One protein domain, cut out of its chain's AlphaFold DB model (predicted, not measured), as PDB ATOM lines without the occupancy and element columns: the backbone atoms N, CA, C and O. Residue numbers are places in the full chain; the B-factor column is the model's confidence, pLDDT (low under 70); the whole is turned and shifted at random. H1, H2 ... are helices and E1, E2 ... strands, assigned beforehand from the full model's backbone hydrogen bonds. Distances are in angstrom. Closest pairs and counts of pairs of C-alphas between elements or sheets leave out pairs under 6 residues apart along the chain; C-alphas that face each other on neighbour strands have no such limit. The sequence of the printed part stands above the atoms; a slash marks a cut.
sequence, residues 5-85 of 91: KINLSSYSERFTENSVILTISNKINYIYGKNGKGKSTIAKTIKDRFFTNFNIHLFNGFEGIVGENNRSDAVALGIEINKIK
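This is residues 5 to 85 of the 91 residues of an uncharacterized protein of Leptospira congkakensis (UniProt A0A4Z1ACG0). With little regular structure, this model is a small two-strand hairpin, E1 and E2, with H1 near E1 at one end and H2 at the other end, beyond a long unnamed stretch, where residues 78 to 85 stick out. The 81 printed residues run E1, E2, H1, H2; the class is mixed, with 31 residues in named elements. The whole is loose, radius of gyration of the C-alphas 15.4 A, spanning 46 by 26 by 23 A.

Find C-alpha 5 at (23.228, -1.335, -26.094), where E1, residues 5 to 7, begins. E2 is residues 21 to 24. H1, residues 39 to 50, runs 16.8 A; H2, residues 73 to 84, runs 16.5 A to C-alpha 84 at (43.187, -20.094, -43.818).

Look across antiparallel E1 and E2: N 6 and O 22 are 2.8 A apart, within hydrogen-bond range. The closest C-alphas of E1 and H1, Ile 6 and Ile 46, are 7.5 A apart. H2 is apart from E1, E2 and H1. In H1 and H2 every O i to N i+4 pair is within hydrogen-bond range.

The printed part has no cut. The three links are long. Residues 61 to 85 have pLDDT under 70.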
ATOM      1  N   LYS A   5      23.629  -1.742 -27.447       94.69
ATOM      2  CA  LYS A   5      23.228  -1.335 -26.094       94.69
ATOM      3  C   LYS A   5      23.098  -2.552 -25.189       94.69
ATOM      4  O   LYS A   5      22.387  -3.501 -25.505       94.69
ATOM      5  N   ILE A   6      23.755  -2.497 -24.040       94.25
ATOM      6  CA  ILE A   6      23.781  -3.558 -23.039       94.25
ATOM      7  C   ILE A   6      23.121  -3.023 -21.773       94.25
ATOM      8  O   ILE A   6      23.557  -2.016 -21.221       94.25
ATOM      9  N   ASN A   7      22.085  -3.714 -21.303       94.81
ATOM     10  CA  ASN A   7      21.420  -3.387 -20.046       94.81
ATOM     11  C   ASN A   7      22.028  -4.187 -18.879       94.81
ATOM     12  O   ASN A   7      21.959  -5.414 -18.861       94.81
ATOM     13  N   LEU A   8      22.599  -3.500 -17.899       95.06
ATOM     14  CA  LEU A   8      23.285  -4.042 -16.728       95.06
ATOM     15  C   LEU A   8      22.477  -3.866 -15.431       95.06
ATOM     16  O   LEU A   8      23.018  -4.092 -14.352       95.06
ATOM     17  N   SER A   9      21.191  -3.504 -15.512       93.62
ATOM     18  CA  SER A   9      20.340  -3.252 -14.336       93.62
ATOM     19  C   SER A   9      20.186  -4.459 -13.408       93.62
ATOM     20  O   SER A   9      19.907  -4.291 -12.227       93.62
ATOM     21  N   SER A  10      20.422  -5.674 -13.914       92.62
ATOM     22  CA  SER A  10      20.446  -6.908 -13.120       92.62
ATOM     23  C   SER A  10      21.610  -6.990 -12.119       92.62
ATOM     24  O   SER A  10      21.642  -7.931 -11.335       92.62
ATOM     25  N   TYR A  11      22.563  -6.052 -12.163       92.88
ATOM     26  CA  TYR A  11      23.743  -6.006 -11.296       92.88
ATOM     27  C   TYR A  11      23.805  -4.678 -10.520       92.88
ATOM     28  O   TYR A  11      24.778  -3.920 -10.624       92.88
ATOM     29  N   SER A  12      22.741  -4.364  -9.776       90.31
ATOM     30  CA  SER A  12      22.605  -3.119  -9.002       90.31
ATOM     31  C   SER A  12      23.678  -2.947  -7.920       90.31
ATOM     32  O   SER A  12      23.993  -1.830  -7.520       90.31
ATOM     33  N   GLU A  13      24.319  -4.036  -7.491       89.56
ATOM     34  CA  GLU A  13      25.454  -4.033  -6.568       89.56
ATOM     35  C   GLU A  13      26.767  -3.545  -7.207       89.56
ATOM     36  O   GLU A  13      27.744  -3.280  -6.505       89.56
ATOM     37  N   ARG A  14      26.814  -3.433  -8.542       89.44
ATOM     38  CA  ARG A  14      28.004  -3.019  -9.308       89.44
ATOM     39  C   ARG A  14      27.788  -1.768 -10.149       89.44
ATOM     40  O   ARG A  14      28.744  -1.010 -10.317       89.44
ATOM     41  N   PHE A  15      26.582  -1.559 -10.673       92.81
ATOM     42  CA  PHE A  15      26.253  -0.424 -11.535       92.81
ATOM     43  C   PHE A  15      25.123   0.393 -10.921       92.81
ATOM     44  O   PHE A  15      24.078  -0.137 -10.553       92.81
ATOM     45  N   THR A  16      25.344   1.700 -10.822       91.06
ATOM     46  CA  THR A  16      24.325   2.644 -10.359       91.06
ATOM     47  C   THR A  16      23.290   2.879 -11.452       91.06
ATOM     48  O   THR A  16      23.597   2.706 -12.632       91.06
ATOM     49  N   GLU A  17      22.095   3.339 -11.081       87.00
ATOM     50  CA  GLU A  17      20.969   3.591 -11.996       87.00
ATOM     51  C   GLU A  17      21.361   4.430 -13.224       87.00
ATOM     52  O   GLU A  17      21.008   4.094 -14.352       87.00
ATOM     53  N   ASN A  18      22.212   5.442 -13.036       88.94
ATOM     54  CA  ASN A  18      22.693   6.314 -14.115       88.94
ATOM     55  C   ASN A  18      23.741   5.660 -15.041       88.94
ATOM     56  O   ASN A  18      24.213   6.293 -15.982       88.94
ATOM     57  N   SER A  19      24.142   4.415 -14.770       87.81
ATOM     58  CA  SER A  19      25.202   3.685 -15.481       87.81
ATOM     59  C   SER A  19      24.799   2.272 -15.914       87.81
ATOM     60  O   SER A  19      25.646   1.486 -16.332       87.81
ATOM     61  N   VAL A  20      23.505   1.934 -15.844       93.94
ATOM     62  CA  VAL A  20      23.025   0.589 -16.198       93.94
ATOM     63  C   VAL A  20      22.987   0.339 -17.705       93.94
ATOM     64  O   VAL A  20      23.015  -0.814 -18.118       93.94
ATOM     65  N   ILE A  21      22.929   1.375 -18.545       95.00
ATOM     66  CA  ILE A  21      22.967   1.212 -20.003       95.00
ATOM     67  C   ILE A  21      24.378   1.500 -20.508       95.00
ATOM     68  O   ILE A  21      24.826   2.645 -20.509       95.00
ATOM     69  N   LEU A  22      25.060   0.455 -20.975       94.75
ATOM     70  CA  LEU A  22      26.362   0.559 -21.624       94.75
ATOM     71  C   LEU A  22      26.195   0.498 -23.143       94.75
ATOM     72  O   LEU A  22      25.630  -0.458 -23.672       94.75
ATOM     73  N   THR A  23      26.736   1.490 -23.842       95.06
ATOM     74  CA  THR A  23      26.773   1.520 -25.308       95.06
ATOM     75  C   THR A  23      28.155   1.094 -25.791       95.06
ATOM     76  O   THR A  23      29.158   1.705 -25.429       95.06
ATOM     77  N   ILE A  24      28.206   0.052 -26.615       94.06
ATOM     78  CA  ILE A  24      29.403  -0.432 -27.300       94.06
ATOM     79  C   ILE A  24      29.308   0.004 -28.756       94.06
ATOM     80  O   ILE A  24      28.403  -0.408 -29.484       94.06
ATOM     81  N   SER A  25      30.245   0.848 -29.175       94.12
ATOM     82  CA  SER A  25      30.311   1.292 -30.565       94.12
ATOM     83  C   SER A  25      30.774   0.164 -31.484       94.12
ATOM     84  O   SER A  25      31.406  -0.796 -31.044       94.12
ATOM     85  N   ASN A  26      30.555   0.312 -32.787       90.88
ATOM     86  CA  ASN A  26      31.120  -0.585 -33.802       90.88
ATOM     87  C   ASN A  26      32.640  -0.405 -34.036       90.88
ATOM     88  O   ASN A  26      33.182  -0.966 -34.988       90.88
ATOM     89  N   LYS A  27      33.320   0.399 -33.210       93.12
ATOM     90  CA  LYS A  27      34.775   0.601 -33.221       93.12
ATOM     91  C   LYS A  27      35.435  -0.195 -32.089       93.12
ATOM     92  O   LYS A  27      34.790  -0.963 -31.382       93.12
ATOM     93  N   ILE A  28      36.741  -0.017 -31.904       92.75
ATOM     94  CA  ILE A  28      37.447  -0.560 -30.740       92.75
ATOM     95  C   ILE A  28      36.996   0.213 -29.495       92.75
ATOM     96  O   ILE A  28      37.105   1.437 -29.453       92.75
ATOM     97  N   ASN A  29      36.501  -0.504 -28.485       94.06
ATOM     98  CA  ASN A  29      36.053   0.070 -27.218       94.06
ATOM     99  C   ASN A  29      37.026  -0.346 -26.107       94.06
ATOM    100  O   ASN A  29      37.306  -1.533 -25.940       94.06
ATOM    101  N   TYR A  30      37.505   0.620 -25.326       95.38
ATOM    102  CA  TYR A  30      38.377   0.372 -24.178       95.38
ATOM    103  C   TYR A  30      37.589   0.560 -22.884       95.38
ATOM    104  O   TYR A  30      37.090   1.649 -22.611       95.38
ATOM    105  N   ILE A  31      37.498  -0.494 -22.071       93.19
ATOM    106  CA  ILE A  31      36.844  -0.456 -20.757       93.19
ATOM    107  C   ILE A  31      37.897  -0.748 -19.694       93.19
ATOM    108  O   ILE A  31      38.441  -1.849 -19.621       93.19
ATOM    109  N   TYR A  32      38.177   0.241 -18.852       93.94
ATOM    110  CA  TYR A  32      39.202   0.166 -17.816       93.94
ATOM    111  C   TYR A  32      38.678   0.701 -16.481       93.94
ATOM    112  O   TYR A  32      37.663   1.384 -16.404       93.94
ATOM    113  N   GLY A  33      39.358   0.341 -15.394       91.94
ATOM    114  CA  GLY A  33      38.964   0.703 -14.035       91.94
ATOM    115  C   GLY A  33      39.616  -0.204 -12.997       91.94
ATOM    116  O   GLY A  33      40.209  -1.228 -13.346       91.94
ATOM    117  N   LYS A  34      39.485   0.138 -11.710       93.62
ATOM    118  CA  LYS A  34      40.037  -0.663 -10.601       93.62
ATOM    119  C   LYS A  34      39.487  -2.099 -10.592       93.62
ATOM    120  O   LYS A  34      38.441  -2.400 -11.181       93.62
ATOM    121  N   ASN A  35      40.200  -3.011  -9.936       89.19
ATOM    122  CA  ASN A  35      39.720  -4.378  -9.721       89.19
ATOM    123  C   ASN A  35      38.399  -4.372  -8.932       89.19
ATOM    124  O   ASN A  35      38.134  -3.454  -8.158       89.19
ATOM    125  N   GLY A  36      37.528  -5.347  -9.210       88.06
ATOM    126  CA  GLY A  36      36.202  -5.442  -8.586       88.06
ATOM    127  C   GLY A  36      35.135  -4.467  -9.111       88.06
ATOM    128  O   GLY A  36      34.020  -4.480  -8.611       88.06
ATOM    129  N   LYS A  37      35.423  -3.646 -10.133       90.38
ATOM    130  CA  LYS A  37      34.474  -2.653 -10.690       90.38
ATOM    131  C   LYS A  37      33.608  -3.155 -11.856       90.38
ATOM    132  O   LYS A  37      33.182  -2.371 -12.689       90.38
ATOM    133  N   GLY A  38      33.394  -4.468 -11.964       92.12
ATOM    134  CA  GLY A  38      32.446  -5.034 -12.938       92.12
ATOM    135  C   GLY A  38      32.958  -5.221 -14.373       92.12
ATOM    136  O   GLY A  38      32.186  -5.651 -15.222       92.12
ATOM    137  N   LYS A  39      34.248  -4.991 -14.663       94.25
ATOM    138  CA  LYS A  39      34.828  -5.212 -16.008       94.25
ATOM    139  C   LYS A  39      34.571  -6.630 -16.545       94.25
ATOM    140  O   LYS A  39      34.048  -6.793 -17.641       94.25
ATOM    141  N   SER A  40      34.870  -7.654 -15.742       92.44
ATOM    142  CA  SER A  40      34.609  -9.054 -16.109       92.44
ATOM    143  C   SER A  40      33.109  -9.361 -16.196       92.44
ATOM    144  O   SER A  40      32.695 -10.132 -17.056       92.44
ATOM    145  N   THR A  41      32.280  -8.716 -15.363       94.12
ATOM    146  CA  THR A  41      30.811  -8.816 -15.431       94.12
ATOM    147  C   THR A  41      30.279  -8.307 -16.770       94.12
ATOM    148  O   THR A  41      29.442  -8.972 -17.377       94.12
ATOM    149  N   ILE A  42      30.792  -7.176 -17.268       94.75
ATOM    150  CA  ILE A  42      30.437  -6.633 -18.586       94.75
ATOM    151  C   ILE A  42      30.793  -7.643 -19.680       94.75
ATOM    152  O   ILE A  42      29.931  -8.017 -20.471       94.75
ATOM    153  N   ALA A  43      32.037  -8.130 -19.691       93.31
ATOM    154  CA  ALA A  43      32.513  -9.062 -20.711       93.31
ATOM    155  C   ALA A  43      31.702 -10.373 -20.735       93.31
ATOM    156  O   ALA A  43      31.308 -10.841 -21.804       93.31
ATOM    157  N   LYS A  44      31.380 -10.928 -19.559       92.44
ATOM    158  CA  LYS A  44      30.530 -12.118 -19.438       92.44
ATOM    159  C   LYS A  44      29.096 -11.851 -19.906       92.44
ATOM    160  O   LYS A  44      28.558 -12.637 -20.669       92.44
ATOM    161  N   THR A  45      28.510 -10.715 -19.528       94.38
ATOM    162  CA  THR A  45      27.151 -10.334 -19.959       94.38
ATOM    163  C   THR A  45      27.063 -10.212 -21.481       94.38
ATOM    164  O   THR A  45      26.067 -10.630 -22.069       94.38
ATOM    165  N   ILE A  46      28.107  -9.685 -22.131       93.69
ATOM    166  CA  ILE A  46      28.180  -9.629 -23.596       93.69
ATOM    167  C   ILE A  46      28.154 -11.041 -24.187       93.69
ATOM    168  O   ILE A  46      27.327 -11.317 -25.051       93.69
ATOM    169  N   LYS A  47      29.011 -11.945 -23.696       92.62
ATOM    170  CA  LYS A  47      29.034 -13.343 -24.147       92.62
ATOM    171  C   LYS A  47      27.667 -14.004 -23.958       92.62
ATOM    172  O   LYS A  47      27.074 -14.451 -24.930       92.62
ATOM    173  N   ASP A  48      27.142 -13.995 -22.740       92.25
ATOM    174  CA  ASP A  48      25.941 -14.750 -22.373       92.25
ATOM    175  C   ASP A  48      24.688 -14.283 -23.132       92.25
ATOM    176  O   ASP A  48      23.811 -15.091 -23.424       92.25
ATOM    177  N   ARG A  49      24.586 -12.991 -23.474       93.12
ATOM    178  CA  ARG A  49      23.386 -12.433 -24.126       93.12
ATOM    179  C   ARG A  49      23.459 -12.342 -25.641       93.12
ATOM    180  O   ARG A  49      22.417 -12.215 -26.274       93.12
ATOM    181  N   PHE A  50      24.658 -12.350 -26.216       92.25
ATOM    182  CA  PHE A  50      24.842 -12.037 -27.633       92.25
ATOM    183  C   PHE A  50      25.592 -13.126 -28.414       92.25
ATOM    184  O   PHE A  50      25.809 -12.952 -29.613       92.25
ATOM    185  N   PHE A  51      25.946 -14.262 -27.794       89.81
ATOM    186  CA  PHE A  51      26.659 -15.362 -28.469       89.81
ATOM    187  C   PHE A  51      25.907 -15.956 -29.669       89.81
ATOM    188  O   PHE A  51      26.532 -16.502 -30.571       89.81
ATOM    189  N   THR A  52      24.577 -15.857 -29.705       91.44
ATOM    190  CA  THR A  52      23.755 -16.322 -30.835       91.44
ATOM    191  C   THR A  52      23.850 -15.413 -32.055       91.44
ATOM    192  O   THR A  52      23.579 -15.847 -33.170       91.44
ATOM    193  N   ASN A  53      24.193 -14.140 -31.852       91.38
ATOM    194  CA  ASN A  53      24.165 -13.107 -32.889       91.38
ATOM    195  C   ASN A  53      25.566 -12.669 -33.326       91.38
ATOM    196  O   ASN A  53      25.715 -12.081 -34.394       91.38
ATOM    197  N   PHE A  54      26.582 -12.940 -32.506       89.50
ATOM    198  CA  PHE A  54      27.959 -12.538 -32.745       89.50
ATOM    199  C   PHE A  54      28.905 -13.696 -32.445       89.50
ATOM    200  O   PHE A  54      28.705 -14.447 -31.492       89.50
ATOM    201  N   ASN A  55      29.991 -13.785 -33.213       89.31
ATOM    202  CA  ASN A  55      31.101 -14.658 -32.863       89.31
ATOM    203  C   ASN A  55      31.922 -14.010 -31.732       89.31
ATOM    204  O   ASN A  55      32.674 -13.063 -31.971       89.31
ATOM    205  N   ILE A  56      31.721 -14.468 -30.493       89.62
ATOM    206  CA  ILE A  56      32.301 -13.864 -29.287       89.62
ATOM    207  C   ILE A  56      33.379 -14.776 -28.706       89.62
ATOM    208  O   ILE A  56      33.098 -15.890 -28.268       89.62
ATOM    209  N   HIS A  57      34.593 -14.240 -28.585       87.50
ATOM    210  CA  HIS A  57      35.700 -14.883 -27.885       87.50
ATOM    211  C   HIS A  57      36.022 -14.112 -26.602       87.50
ATOM    212  O   HIS A  57      36.285 -12.909 -26.637       87.50
ATOM    213  N   LEU A  58      35.990 -14.804 -25.461       87.50
ATOM    214  CA  LEU A  58      36.272 -14.225 -24.149       87.50
ATOM    215  C   LEU A  58      37.604 -14.762 -23.625       87.50
ATOM    216  O   LEU A  58      37.732 -15.956 -23.379       87.50
ATOM    217  N   PHE A  59      38.563 -13.870 -23.396       83.25
ATOM    218  CA  PHE A  59      39.881 -14.210 -22.862       83.25
ATOM    219  C   PHE A  59      39.975 -13.741 -21.405       83.25
ATOM    220  O   PHE A  59      39.892 -12.543 -21.137       83.25
ATOM    221  N   ASN A  60      40.133 -14.667 -20.456       75.75
ATOM    222  CA  ASN A  60      40.241 -14.360 -19.022       75.75
ATOM    223  C   ASN A  60      41.390 -15.149 -18.370       75.75
ATOM    224  O   ASN A  60      41.182 -15.923 -17.440       75.75
ATOM    225  N   GLY A  61      42.604 -14.986 -18.906       69.88
ATOM    226  CA  GLY A  61      43.773 -15.764 -18.484       69.88
ATOM    227  C   GLY A  61      43.712 -17.232 -18.927       69.88
ATOM    228  O   GLY A  61      42.893 -17.600 -19.765       69.88
ATOM    229  N   PHE A  62      44.601 -18.064 -18.377       59.53
ATOM    230  CA  PHE A  62      44.772 -19.467 -18.783       59.53
ATOM    231  C   PHE A  62      43.588 -20.378 -18.433       59.53
ATOM    232  O   PHE A  62      43.337 -21.344 -19.145       59.53
ATOM    233  N   GLU A  63      42.820 -20.059 -17.392       57.00
ATOM    234  CA  GLU A  63      41.689 -20.892 -16.956       57.00
ATOM    235  C   GLU A  63      40.542 -20.912 -17.974       57.00
ATOM    236  O   GLU A  63      39.919 -21.945 -18.178       57.00
ATOM    237  N   GLY A  64      40.303 -19.805 -18.686       51.31
ATOM    238  CA  GLY A  64      39.301 -19.753 -19.758       51.31
ATOM    239  C   GLY A  64      39.756 -20.390 -21.073       51.31
ATOM    240  O   GLY A  64      38.974 -20.460 -22.016       51.31
ATOM    241  N   ILE A  65      41.024 -20.804 -21.155       51.22
ATOM    242  CA  ILE A  65      41.629 -21.402 -22.344       51.22
ATOM    243  C   ILE A  65      41.480 -22.926 -22.312       51.22
ATOM    244  O   ILE A  65      41.455 -23.533 -23.373       51.22
ATOM    245  N   VAL A  66      41.356 -23.556 -21.140       48.00
ATOM    246  CA  VAL A  66      41.175 -25.009 -21.012       48.00
ATOM    247  C   VAL A  66      39.680 -25.324 -21.084       48.00
ATOM    248  O   VAL A  66      38.983 -25.314 -20.074       48.00
ATOM    249  N   GLY A  67      39.158 -25.548 -22.291       48.72
ATOM    250  CA  GLY A  67      37.785 -26.027 -22.462       48.72
ATOM    251  C   GLY A  67      37.584 -27.418 -21.845       48.72
ATOM    252  O   GLY A  67      38.552 -28.156 -21.647       48.72
ATOM    253  N   GLU A  68      36.325 -27.819 -21.629       47.44
ATOM    254  CA  GLU A  68      35.909 -29.134 -21.084       47.44
ATOM    255  C   GLU A  68      36.459 -30.359 -21.852       47.44
ATOM    256  O   GLU A  68      36.312 -31.490 -21.405       47.44
ATOM    257  N   ASN A  69      37.138 -30.149 -22.986       46.62
ATOM    258  CA  ASN A  69      37.703 -31.180 -23.857       46.62
ATOM    259  C   ASN A  69      39.233 -31.118 -24.022       46.62
ATOM    260  O   ASN A  69      39.751 -31.586 -25.037       46.62
ATOM    261  N   ASN A  70      39.981 -30.524 -23.078       48.38
ATOM    262  CA  ASN A  70      41.458 -30.429 -23.105       48.38
ATOM    263  C   ASN A  70      42.056 -29.809 -24.392       48.38
ATOM    264  O   ASN A  70      43.275 -29.779 -24.572       48.38
ATOM    265  N   ARG A  71      41.220 -29.287 -25.295       46.97
ATOM    266  CA  ARG A  71      41.616 -28.514 -26.465       46.97
ATOM    267  C   ARG A  71      41.504 -27.055 -26.093       46.97
ATOM    268  O   ARG A  71      40.438 -26.564 -25.743       46.97
ATOM    269  N   SER A  72      42.644 -26.390 -26.152       48.16
ATOM    270  CA  SER A  72      42.727 -24.972 -25.890       48.16
ATOM    271  C   SER A  72      42.045 -24.192 -27.017       48.16
ATOM    272  O   SER A  72      42.451 -24.327 -28.169       48.16
ATOM    273  N   ASP A  73      41.039 -23.362 -26.722       53.66
ATOM    274  CA  ASP A  73      40.367 -22.533 -27.745       53.66
ATOM    275  C   ASP A  73      41.348 -21.550 -28.417       53.66
ATOM    276  O   ASP A  73      41.233 -21.242 -29.602       53.66
ATOM    277  N   ALA A  74      42.387 -21.123 -27.692       52.47
ATOM    278  CA  ALA A  74      43.493 -20.342 -28.246       52.47
ATOM    279  C   ALA A  74      44.329 -21.152 -29.257       52.47
ATOM    280  O   ALA A  74      44.750 -20.623 -30.287       52.47
ATOM    281  N   VAL A  75      44.530 -22.449 -28.997       54.72
ATOM    282  CA  VAL A  75      45.157 -23.380 -29.947       54.72
ATOM    283  C   VAL A  75      44.229 -23.649 -31.133       54.72
ATOM    284  O   VAL A  75      44.704 -23.669 -32.266       54.72
ATOM    285  N   ALA A  76      42.918 -23.788 -30.921       52.78
ATOM    286  CA  ALA A  76      41.942 -23.947 -32.000       52.78
ATOM    287  C   ALA A  76      41.953 -22.743 -32.958       52.78
ATOM    288  O   ALA A  76      42.063 -22.936 -34.169       52.78
ATOM    289  N   LEU A  77      41.978 -21.515 -32.429       55.22
ATOM    290  CA  LEU A  77      42.130 -20.288 -33.220       55.22
ATOM    291  C   LEU A  77      43.469 -20.240 -33.977       55.22
ATOM    292  O   LEU A  77      43.501 -19.895 -35.157       55.22
ATOM    293  N   GLY A  78      44.581 -20.636 -33.347       53.28
ATOM    294  CA  GLY A  78      45.889 -20.726 -34.015       53.28
ATOM    295  C   GLY A  78      45.945 -21.782 -35.130       53.28
ATOM    296  O   GLY A  78      46.639 -21.600 -36.134       53.28
ATOM    297  N   ILE A  79      45.190 -22.875 -34.987       56.78
ATOM    298  CA  ILE A  79      45.043 -23.918 -36.011       56.78
ATOM    299  C   ILE A  79      44.151 -23.428 -37.159       56.78
ATOM    300  O   ILE A  79      44.502 -23.633 -38.321       56.78
ATOM    301  N   GLU A  80      43.031 -22.762 -36.875       52.03
ATOM    302  CA  GLU A  80      42.157 -22.201 -37.914       52.03
ATOM    303  C   GLU A  80      42.855 -21.110 -38.730       52.03
ATOM    304  O   GLU A  80      42.802 -21.148 -39.961       52.03
ATOM    305  N   ILE A  81      43.610 -20.211 -38.089       51.16
ATOM    306  CA  ILE A  81      44.419 -19.201 -38.793       51.16
ATOM    307  C   ILE A  81      45.431 -19.863 -39.744       51.16
ATOM    308  O   ILE A  81      45.659 -19.357 -40.842       51.16
ATOM    309  N   ASN A  82      46.019 -21.007 -39.374       47.16
ATOM    310  CA  ASN A  82      46.935 -21.740 -40.256       47.16
ATOM    311  C   ASN A  82      46.227 -22.464 -41.410       47.16
ATOM    312  O   ASN A  82      46.796 -22.548 -42.493       47.16
ATOM    313  N   LYS A  83      44.985 -22.932 -41.235       51.84
ATOM    314  CA  LYS A  83      44.192 -23.505 -42.340       51.84
ATOM    315  C   LYS A  83      43.779 -22.453 -43.374       51.84
ATOM    316  O   LYS A  83      43.720 -22.750 -44.562       51.84
ATOM    317  N   ILE A  84      43.537 -21.218 -42.934       52.28
ATOM    318  CA  ILE A  84      43.187 -20.094 -43.818       52.28
ATOM    319  C   ILE A  84      44.410 -19.603 -44.622       52.28
ATOM    320  O   ILE A  84      44.252 -19.007 -45.687       52.28
ATOM    321  N   LYS A  85      45.644 -19.938 -44.211       45.03
ATOM    322  CA  LYS A  85      46.868 -19.728 -45.008       45.03
ATOM    323  C   LYS A  85      47.054 -20.816 -46.072       45.03
ATOM    324  O   LYS A  85      48.078 -21.490 -46.119       45.03
TER     325      LYS A  85